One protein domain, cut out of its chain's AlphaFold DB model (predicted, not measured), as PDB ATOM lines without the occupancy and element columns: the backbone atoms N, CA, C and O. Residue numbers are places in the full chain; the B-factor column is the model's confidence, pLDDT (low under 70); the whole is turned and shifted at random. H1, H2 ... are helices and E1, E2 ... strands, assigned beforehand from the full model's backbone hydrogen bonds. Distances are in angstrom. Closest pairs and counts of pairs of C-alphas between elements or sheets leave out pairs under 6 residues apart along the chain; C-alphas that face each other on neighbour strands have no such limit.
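AT A GLANCE: This is residues 78 to 149 of the 306 residues of an uncharacterized protein of Mycoplasma sp. CAG:877 (UniProt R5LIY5). A small, twisted sheet of four strands has its two helices, H1 and H2, side by side over one face, with no named element over the other. The long link of residues 81 to 94 and the loop between E2 and E3 hold the two ends of the domain's greatest distance. The printed part has 72 residues, with two named helices and four named strands in the order E1, H1, E2, E3, H2, E4; the sheet runs E1, E4, E2, E3, all antiparallel, and the class is mixed, helices and strands. The whole is compact, with a radius of gyration of the C-alphas of 11.5 A, and spans 30 by 29 by 18 A.

IN THESE COORDINATES: E1 is residues 78 to 80, 6.9 A long, and begins with C-alpha 78 at (-31.271, -39.365, 11.405). H1 is residues 95 to 105, 15.5 A. E2 is residues 108 to 112, 13.6 A, and E3 is residues 122 to 124, 6.7 A. H2 is residues 127 to 136, 14.3 A, with C-alpha 127 at (-21.180, -25.187, 11.150). E4 is residues 143 to 148, 17.0 A, and ends with C-alpha 148 at (-25.876, -33.162, 20.656).

HOW THE PARTS SIT: The sheet is only just strongly twisted, its C-alphas lying up to 4.4 A off the best plane. The edge strand E1 is antiparallel to E4, with N 79 and O 144 2.9 A apart, within hydrogen-bond range. E4 is antiparallel to E2, with N 109 and O 147 at 2.8 A. E2 and the other edge strand, E3, form a hairpin, with N 110 and O 122 at 2.8 A. H1 is on the sheet at a height of 8.6 A, over E4 and along it at 15 degrees on the local plane. H2 is on the same face at a height of 9.5 A, over E2 and along it at 6 degrees on the local plane. H1 and H2 touch, closest at the C-alphas of Phe 102 and Phe 127, 6.7 A apart, at a steep tilt of 40 degrees, opposite ways. In both helices every O i to N i+4 pair is within hydrogen-bond range. E1, H1, E2, with E4 between the strands, and E3, H2, E4, with E2 between the strands, are split strand-helix-strand units, two strands running the same way with a helix between them along the chain; both crossovers are right-handed.

THE WHOLE: The two C-alphas farthest apart, those of Gly 87 and Cys 117, are 31.0 A apart. The printed part has no cut. The link from E1 to H1, 14 residues, is long. The mean pLDDT of the printed part is 86.7; residue 118 and residues 139 to 141 are under 70.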
ATOM      1  N   LEU A  78     -31.713 -38.599  12.561       93.06
ATOM      2  CA  LEU A  78     -31.271 -39.365  11.405       93.06
ATOM      3  C   LEU A  78     -30.949 -38.425  10.249       93.06
ATOM      4  O   LEU A  78     -31.805 -37.640   9.850       93.06
ATOM      5  N   ILE A  79     -29.758 -38.558   9.675       90.44
ATOM      6  CA  ILE A  79     -29.395 -37.905   8.419       90.44
ATOM      7  C   ILE A  79     -29.072 -38.940   7.347       90.44
ATOM      8  O   ILE A  79     -28.500 -40.005   7.607       90.44
ATOM      9  N   TYR A  80     -29.383 -38.586   6.110       87.50
ATOM     10  CA  TYR A  80     -29.004 -39.351   4.934       87.50
ATOM     11  C   TYR A  80     -28.002 -38.586   4.078       87.50
ATOM     12  O   TYR A  80     -27.957 -37.352   4.079       87.50
ATOM     13  N   SER A  81     -27.214 -39.339   3.314       81.81
ATOM     14  CA  SER A  81     -26.338 -38.782   2.287       81.81
ATOM     15  C   SER A  81     -27.137 -38.104   1.166       81.81
ATOM     16  O   SER A  81     -28.227 -38.559   0.813       81.81
ATOM     17  N   LEU A  82     -26.571 -37.043   0.581       79.06
ATOM     18  CA  LEU A  82     -27.202 -36.221  -0.464       79.06
ATOM     19  C   LEU A  82     -27.530 -36.988  -1.756       79.06
ATOM     20  O   LEU A  82     -28.393 -36.577  -2.524       79.06
ATOM     21  N   ASP A  83     -26.839 -38.094  -2.016       79.62
ATOM     22  CA  ASP A  83     -27.038 -38.955  -3.185       79.62
ATOM     23  C   ASP A  83     -28.104 -40.046  -2.979       79.62
ATOM     24  O   ASP A  83     -28.406 -40.791  -3.918       79.62
ATOM     25  N   ASN A  84     -28.721 -40.129  -1.795       77.94
ATOM     26  CA  ASN A  84     -29.816 -41.058  -1.534       77.94
ATOM     27  C   ASN A  84     -31.133 -40.537  -2.141       77.94
ATOM     28  O   ASN A  84     -31.676 -39.517  -1.727       77.94
ATOM     29  N   LYS A  85     -31.661 -41.266  -3.131       76.12
ATOM     30  CA  LYS A  85     -32.836 -40.864  -3.928       76.12
ATOM     31  C   LYS A  85     -34.171 -41.412  -3.415       76.12
ATOM     32  O   LYS A  85     -35.192 -41.240  -4.081       76.12
ATOM     33  N   ASN A  86     -34.186 -42.106  -2.279       78.00
ATOM     34  CA  ASN A  86     -35.413 -42.703  -1.759       78.00
ATOM     35  C   ASN A  86     -36.405 -41.640  -1.247       78.00
ATOM     36  O   ASN A  86     -36.014 -40.615  -0.700       78.00
ATOM     37  N   GLY A  87     -37.712 -41.894  -1.380       73.75
ATOM     38  CA  GLY A  87     -38.755 -40.915  -1.033       73.75
ATOM     39  C   GLY A  87     -38.781 -40.499   0.444       73.75
ATOM     40  O   GLY A  87     -39.031 -39.335   0.739       73.75
ATOM     41  N   PHE A  88     -38.444 -41.417   1.357       75.19
ATOM     42  CA  PHE A  88     -38.401 -41.183   2.810       75.19
ATOM     43  C   PHE A  88     -37.240 -40.281   3.271       75.19
ATOM     44  O   PHE A  88     -37.113 -39.987   4.457       75.19
ATOM     45  N   VAL A  89     -36.360 -39.875   2.353       78.00
ATOM     46  CA  VAL A  89     -35.122 -39.140   2.653       78.00
ATOM     47  C   VAL A  89     -35.331 -37.630   2.675       78.00
ATOM     48  O   VAL A  89     -34.578 -36.931   3.347       78.00
ATOM     49  N   LYS A  90     -36.343 -37.124   1.955       71.62
ATOM     50  CA  LYS A  90     -36.454 -35.704   1.582       71.62
ATOM     51  C   LYS A  90     -36.366 -34.729   2.760       71.62
ATOM     52  O   LYS A  90     -35.781 -33.667   2.603       71.62
ATOM     53  N   GLU A  91     -36.896 -35.100   3.921       80.75
ATOM     54  CA  GLU A  91     -36.932 -34.243   5.120       80.75
ATOM     55  C   GLU A  91     -35.736 -34.447   6.062       80.75
ATOM     56  O   GLU A  91     -35.569 -33.711   7.027       80.75
ATOM     57  N   LYS A  92     -34.897 -35.453   5.796       83.69
ATOM     58  CA  LYS A  92     -33.775 -35.883   6.644       83.69
ATOM     59  C   LYS A  92     -32.432 -35.763   5.913       83.69
ATOM     60  O   LYS A  92     -31.494 -36.529   6.145       83.69
ATOM     61  N   CYS A  93     -32.344 -34.829   4.970       84.44
ATOM     62  CA  CYS A  93     -31.152 -34.559   4.173       84.44
ATOM     63  C   CYS A  93     -31.089 -33.080   3.778       84.44
ATOM     64  O   CYS A  93     -32.090 -32.369   3.845       84.44
ATOM     65  N   GLY A  94     -29.923 -32.632   3.319       85.50
ATOM     66  CA  GLY A  94     -29.744 -31.280   2.803       85.50
ATOM     67  C   GLY A  94     -29.223 -30.282   3.833       85.50
ATOM     68  O   GLY A  94     -29.194 -30.528   5.040       85.50
ATOM     69  N   TYR A  95     -28.775 -29.144   3.305       87.81
ATOM     70  CA  TYR A  95     -28.128 -28.081   4.068       87.81
ATOM     71  C   TYR A  95     -29.038 -27.513   5.161       87.81
ATOM     72  O   TYR A  95     -28.617 -27.452   6.311       87.81
ATOM     73  N   ASP A  96     -30.288 -27.169   4.833       91.06
ATOM     74  CA  ASP A  96     -31.216 -26.544   5.785       91.06
ATOM     75  C   ASP A  96     -31.538 -27.462   6.966       91.06
ATOM     76  O   ASP A  96     -31.580 -27.011   8.110       91.06
ATOM     77  N   TYR A  97     -31.689 -28.766   6.712       91.94
ATOM     78  CA  TYR A  97     -31.946 -29.730   7.774       91.94
ATOM     79  C   TYR A  97     -30.758 -29.812   8.738       91.94
ATOM     80  O   TYR A  97     -30.922 -29.649   9.945       91.94
ATOM     81  N   ILE A  98     -29.537 -29.965   8.222       92.44
ATOM     82  CA  ILE A  98     -28.343 -30.047   9.076       92.44
ATOM     83  C   ILE A  98     -28.040 -28.722   9.762       92.44
ATOM     84  O   ILE A  98     -27.636 -28.726  10.923       92.44
ATOM     85  N   LYS A  99     -28.289 -27.596   9.090       94.69
ATOM     86  CA  LYS A  99     -28.211 -26.277   9.708       94.69
ATOM     87  C   LYS A  99     -29.196 -26.156  10.862       94.69
ATOM     88  O   LYS A  99     -28.790 -25.721  11.926       94.69
ATOM     89  N   SER A 100     -30.441 -26.604  10.705       95.38
ATOM     90  CA  SER A 100     -31.418 -26.547  11.799       95.38
ATOM     91  C   SER A 100     -31.027 -27.428  12.991       95.38
ATOM     92  O   SER A 100     -31.189 -27.008  14.134       95.38
ATOM     93  N   LEU A 101     -30.441 -28.609  12.753       95.50
ATOM     94  CA  LEU A 101     -29.873 -29.435  13.822       95.50
ATOM     95  C   LEU A 101     -28.702 -28.725  14.514       95.50
ATOM     96  O   LEU A 101     -28.647 -28.706  15.742       95.50
ATOM     97  N   PHE A 102     -27.791 -28.118  13.749       96.44
ATOM     98  CA  PHE A 102     -26.660 -27.374  14.307       96.44
ATOM     99  C   PHE A 102     -27.104 -26.147  15.099       96.44
ATOM    100  O   PHE A 102     -26.644 -25.965  16.218       96.44
ATOM    101  N   ASP A 103     -28.038 -25.355  14.580       96.94
ATOM    102  CA  ASP A 103     -28.597 -24.196  15.279       96.94
ATOM    103  C   ASP A 103     -29.302 -24.613  16.584       96.94
ATOM    104  O   ASP A 103     -29.269 -23.875  17.566       96.94
ATOM    105  N   LYS A 104     -29.910 -25.811  16.619       96.75
ATOM    106  CA  LYS A 104     -30.560 -26.362  17.816       96.75
ATOM    107  C   LYS A 104     -29.562 -26.774  18.905       96.75
ATOM    108  O   LYS A 104     -29.855 -26.573  20.080       96.75
ATOM    109  N   TYR A 105     -28.435 -27.393  18.543       96.62
ATOM    110  CA  TYR A 105     -27.531 -28.028  19.517       96.62
ATOM    111  C   TYR A 105     -26.197 -27.295  19.733       96.62
ATOM    112  O   TYR A 105     -25.606 -27.428  20.800       96.62
ATOM    113  N   GLY A 106     -25.693 -26.557  18.743       95.62
ATOM    114  CA  GLY A 106     -24.423 -25.812  18.765       95.62
ATOM    115  C   GLY A 106     -23.142 -26.662  18.741       95.62
ATOM    116  O   GLY A 106     -22.165 -26.284  18.101       95.62
ATOM    117  N   ASP A 107     -23.139 -27.820  19.400       97.00
ATOM    118  CA  ASP A 107     -22.040 -28.791  19.431       97.00
ATOM    119  C   ASP A 107     -22.609 -30.182  19.156       97.00
ATOM    120  O   ASP A 107     -23.493 -30.663  19.868       97.00
ATOM    121  N   ILE A 108     -22.150 -30.811  18.078       96.31
ATOM    122  CA  ILE A 108     -22.781 -32.004  17.516       96.31
ATOM    123  C   ILE A 108     -21.777 -33.129  17.325       96.31
ATOM    124  O   ILE A 108     -20.637 -32.908  16.925       96.31
ATOM    125  N   VAL A 109     -22.250 -34.361  17.503       95.56
ATOM    126  CA  VAL A 109     -21.550 -35.583  17.117       95.56
ATOM    127  C   VAL A 109     -22.263 -36.264  15.946       95.56
ATOM    128  O   VAL A 109     -23.458 -36.542  16.026       95.56
ATOM    129  N   ILE A 110     -21.517 -36.590  14.887       92.62
ATOM    130  CA  ILE A 110     -21.974 -37.423  13.764       92.62
ATOM    131  C   ILE A 110     -21.344 -38.807  13.855       92.62
ATOM    132  O   ILE A 110     -20.134 -38.936  14.046       92.62
ATOM    133  N   LYS A 111     -22.173 -39.839  13.689       91.00
ATOM    134  CA  LYS A 111     -21.791 -41.255  13.760       91.00
ATOM    135  C   LYS A 111     -22.447 -42.021  12.615       91.00
ATOM    136  O   LYS A 111     -23.582 -41.720  12.261       91.00
ATOM    137  N   VAL A 112     -21.804 -43.056  12.078       90.00
ATOM    138  CA  VAL A 112     -22.521 -44.029  11.230       90.00
ATOM    139  C   VAL A 112     -23.663 -44.674  12.024       90.00
ATOM    140  O   VAL A 112     -23.495 -45.007  13.204       90.00
ATOM    141  N   ASN A 113     -24.836 -44.814  11.401       90.81
ATOM    142  CA  ASN A 113     -26.039 -45.238  12.123       90.81
ATOM    143  C   ASN A 113     -25.934 -46.688  12.613       90.81
ATOM    144  O   ASN A 113     -26.249 -46.979  13.764       90.81
ATOM    145  N   THR A 114     -25.391 -47.565  11.768       86.50
ATOM    146  CA  THR A 114     -25.038 -48.949  12.096       86.50
ATOM    147  C   THR A 114     -23.517 -49.107  12.013       86.50
ATOM    148  O   THR A 114     -22.890 -48.768  11.009       86.50
ATOM    149  N   GLY A 115     -22.887 -49.550  13.101       81.00
ATOM    150  CA  GLY A 115     -21.426 -49.652  13.202       81.00
ATOM    151  C   GLY A 115     -20.933 -49.610  14.646       81.00
ATOM    152  O   GLY A 115     -21.661 -49.166  15.533       81.00
ATOM    153  N   THR A 116     -19.697 -50.063  14.869       74.50
ATOM    154  CA  THR A 116     -19.129 -50.322  16.204       74.50
ATOM    155  C   THR A 116     -17.734 -49.700  16.384       74.50
ATOM    156  O   THR A 116     -17.160 -49.126  15.456       74.50
ATOM    157  N   CYS A 117     -17.184 -49.798  17.601       74.12
ATOM    158  CA  CYS A 117     -15.809 -49.403  17.953       74.12
ATOM    159  C   CYS A 117     -15.479 -47.907  17.778       74.12
ATOM    160  O   CYS A 117     -14.310 -47.549  17.635       74.12
ATOM    161  N   GLY A 118     -16.481 -47.022  17.770       69.94
ATOM    162  CA  GLY A 118     -16.269 -45.569  17.706       69.94
ATOM    163  C   GLY A 118     -15.554 -45.074  16.440       69.94
ATOM    164  O   GLY A 118     -15.016 -43.962  16.431       69.94
ATOM    165  N   VAL A 119     -15.523 -45.895  15.387       78.81
ATOM    166  CA  VAL A 119     -14.974 -45.539  14.075       78.81
ATOM    167  C   VAL A 119     -15.930 -44.559  13.399       78.81
ATOM    168  O   VAL A 119     -17.147 -44.716  13.486       78.81
ATOM    169  N   ASN A 120     -15.389 -43.545  12.717       84.06
ATOM    170  CA  ASN A 120     -16.177 -42.515  12.027       84.06
ATOM    171  C   ASN A 120     -17.158 -41.768  12.953       84.06
ATOM    172  O   ASN A 120     -18.289 -41.468  12.567       84.06
ATOM    173  N   VAL A 121     -16.714 -41.490  14.183       88.75
ATOM    174  CA  VAL A 121     -17.392 -40.609  15.141       88.75
ATOM    175  C   VAL A 121     -16.673 -39.265  15.157       88.75
ATOM    176  O   VAL A 121     -15.528 -39.180  15.609       88.75
ATOM    177  N   PHE A 122     -17.351 -38.229  14.671       92.25
ATOM    178  CA  PHE A 122     -16.806 -36.884  14.491       92.25
ATOM    179  C   PHE A 122     -17.584 -35.882  15.337       92.25
ATOM    180  O   PHE A 122     -18.807 -35.971  15.407       92.25
ATOM    181  N   ARG A 123     -16.888 -34.931  15.964       95.56
ATOM    182  CA  ARG A 123     -17.492 -33.831  16.725       95.56
ATOM    183  C   ARG A 123     -17.289 -32.527  15.964       95.56
ATOM    184  O   ARG A 123     -16.176 -32.265  15.520       95.56
ATOM    185  N   PHE A 124     -18.331 -31.713  15.873       96.19
ATOM    186  CA  PHE A 124     -18.319 -30.422  15.199       96.19
ATOM    187  C   PHE A 124     -18.803 -29.336  16.152       96.19
ATOM    188  O   PHE A 124     -19.937 -29.383  16.626       96.19
ATOM    189  N   LYS A 125     -17.945 -28.338  16.383       96.19
ATOM    190  CA  LYS A 125     -18.266 -27.115  17.140       96.19
ATOM    191  C   LYS A 125     -18.564 -25.917  16.236       96.19
ATOM    192  O   LYS A 125     -18.917 -24.848  16.719       96.19
ATOM    193  N   GLY A 126     -18.375 -26.079  14.925       95.75
ATOM    194  CA  GLY A 126     -18.570 -25.040  13.924       95.75
ATOM    195  C   GLY A 126     -19.343 -25.568  12.721       95.75
ATOM    196  O   GLY A 126     -19.042 -26.634  12.183       95.75
ATOM    197  N   PHE A 127     -20.323 -24.790  12.263       95.19
ATOM    198  CA  PHE A 127     -21.180 -25.187  11.150       95.19
ATOM    199  C   PHE A 127     -20.424 -25.332   9.820       95.19
ATOM    200  O   PHE A 127     -20.763 -26.194   9.014       95.19
ATOM    201  N   SER A 128     -19.383 -24.525   9.583       94.25
ATOM    202  CA  SER A 128     -18.588 -24.601   8.347       94.25
ATOM    203  C   SER A 128     -17.929 -25.976   8.170       94.25
ATOM    204  O   SER A 128     -18.046 -26.580   7.107       94.25
ATOM    205  N   GLU A 129     -17.301 -26.500   9.227       94.38
ATOM    206  CA  GLU A 129     -16.650 -27.821   9.230       94.38
ATOM    207  C   GLU A 129     -17.670 -28.950   9.040       94.38
ATOM    208  O   GLU A 129     -17.449 -29.879   8.262       94.38
ATOM    209  N   LEU A 130     -18.818 -28.839   9.713       92.62
ATOM    210  CA  LEU A 130     -19.937 -29.764   9.568       92.62
ATOM    211  C   LEU A 130     -20.481 -29.782   8.131       92.62
ATOM    212  O   LEU A 130     -20.682 -30.852   7.556       92.62
ATOM    213  N   SER A 131     -20.714 -28.607   7.547       90.75
ATOM    214  CA  SER A 131     -21.230 -28.456   6.185       90.75
ATOM    215  C   SER A 131     -20.260 -29.045   5.158       90.75
ATOM    216  O   SER A 131     -20.664 -29.819   4.285       90.75
ATOM    217  N   GLU A 132     -18.962 -28.763   5.305       91.25
ATOM    218  CA  GLU A 132     -17.928 -29.332   4.443       91.25
ATOM    219  C   GLU A 132     -17.884 -30.861   4.559       91.25
ATOM    220  O   GLU A 132     -17.899 -31.553   3.536       91.25
ATOM    221  N   PHE A 133     -17.892 -31.401   5.782       89.75
ATOM    222  CA  PHE A 133     -17.946 -32.842   6.016       89.75
ATOM    223  C   PHE A 133     -19.177 -33.472   5.357       89.75
ATOM    224  O   PHE A 133     -19.052 -34.434   4.597       89.75
ATOM    225  N   TYR A 134     -20.363 -32.902   5.587       87.50
ATOM    226  CA  TYR A 134     -21.613 -33.415   5.036       87.50
ATOM    227  C   TYR A 134     -21.627 -33.394   3.504       87.50
ATOM    228  O   TYR A 134     -22.034 -34.370   2.877       87.50
ATOM    229  N   SER A 135     -21.109 -32.327   2.887       86.94
ATOM    230  CA  SER A 135     -21.015 -32.202   1.426       86.94
ATOM    231  C   SER A 135     -20.156 -33.293   0.775       86.94
ATOM    232  O   SER A 135     -20.315 -33.583  -0.413       86.94
ATOM    233  N   LYS A 136     -19.245 -33.905   1.544       85.94
ATOM    234  CA  LYS A 136     -18.357 -34.994   1.119       85.94
ATOM    235  C   LYS A 136     -18.916 -36.375   1.442       85.94
ATOM    236  O   LYS A 136     -18.382 -37.353   0.924       85.94
ATOM    237  N   LEU A 137     -19.989 -36.477   2.230       79.75
ATOM    238  CA  LEU A 137     -20.667 -37.753   2.420       79.75
ATOM    239  C   LEU A 137     -21.179 -38.242   1.060       79.75
ATOM    240  O   LEU A 137     -21.795 -37.512   0.279       79.75
ATOM    241  N   ARG A 138     -20.810 -39.475   0.731       72.88
ATOM    242  CA  ARG A 138     -21.234 -40.200  -0.466       72.88
ATOM    243  C   ARG A 138     -21.852 -41.487   0.029       72.88
ATOM    244  O   ARG A 138     -21.234 -42.170   0.844       72.88
ATOM    245  N   SER A 139     -23.028 -41.859  -0.454       62.88
ATOM    246  CA  SER A 139     -23.560 -43.175  -0.156       62.88
ATOM    247  C   SER A 139     -24.650 -43.621  -1.118       62.88
ATOM    248  O   SER A 139     -25.705 -42.998  -1.237       62.88
ATOM    249  N   LYS A 140     -24.484 -44.839  -1.637       56.59
ATOM    250  CA  LYS A 140     -25.628 -45.602  -2.136       56.59
ATOM    251  C   LYS A 140     -26.519 -46.135  -1.003       56.59
ATOM    252  O   LYS A 140     -27.673 -46.393  -1.300       56.59
ATOM    253  N   ASN A 141     -26.036 -46.280   0.249       57.88
ATOM    254  CA  ASN A 141     -26.773 -46.946   1.349       57.88
ATOM    255  C   ASN A 141     -26.365 -46.579   2.813       57.88
ATOM    256  O   ASN A 141     -26.635 -47.375   3.707       57.88
ATOM    257  N   SER A 142     -25.713 -45.445   3.124       73.50
ATOM    258  CA  SER A 142     -25.332 -45.119   4.522       73.50
ATOM    259  C   SER A 142     -26.194 -44.010   5.128       73.50
ATOM    260  O   SER A 142     -26.214 -42.881   4.633       73.50
ATOM    261  N   SER A 143     -26.865 -44.322   6.234       87.19
ATOM    262  CA  SER A 143     -27.432 -43.332   7.147       87.19
ATOM    263  C   SER A 143     -26.445 -43.003   8.266       87.19
ATOM    264  O   SER A 143     -25.590 -43.815   8.641       87.19
ATOM    265  N   PHE A 144     -26.574 -41.801   8.815       89.81
ATOM    266  CA  PHE A 144     -25.796 -41.348   9.960       89.81
ATOM    267  C   PHE A 144     -26.730 -40.836  11.043       89.81
ATOM    268  O   PHE A 144     -27.849 -40.398  10.776       89.81
ATOM    269  N   SER A 145     -26.238 -40.879  12.268       92.94
ATOM    270  CA  SER A 145     -26.910 -40.338  13.427       92.94
ATOM    271  C   SER A 145     -26.200 -39.073  13.898       92.94
ATOM    272  O   SER A 145     -24.979 -39.066  14.061       92.94
ATOM    273  N   ILE A 146     -26.981 -38.013  14.095       94.06
ATOM    274  CA  ILE A 146     -26.579 -36.714  14.629       94.06
ATOM    275  C   ILE A 146     -27.120 -36.580  16.051       94.06
ATOM    276  O   ILE A 146     -28.331 -36.630  16.265       94.06
ATOM    277  N   CYS A 147     -26.225 -36.376  17.010       95.62
ATOM    278  CA  CYS A 147     -26.552 -36.200  18.427       95.62
ATOM    279  C   CYS A 147     -25.988 -34.859  18.918       95.62
ATOM    280  O   CYS A 147     -24.931 -34.457  18.415       95.62
ATOM    281  N   PRO A 148     -26.595 -34.187  19.911       97.19
ATOM    282  CA  PRO A 148     -25.876 -33.162  20.656       97.19
ATOM    283  C   PRO A 148     -24.653 -33.778  21.346       97.19
ATOM    284  O   PRO A 148     -24.644 -34.956  21.719       97.19
ATOM    285  N   PHE A 149     -23.598 -32.986  21.507       97.06
ATOM    286  CA  PHE A 149     -22.473 -33.375  22.341       97.06
ATOM    287  C   PHE A 149     -22.865 -33.251  23.818       97.06
ATOM    288  O   PHE A 149     -23.107 -32.154  24.318       97.06
TER     289      PHE A 149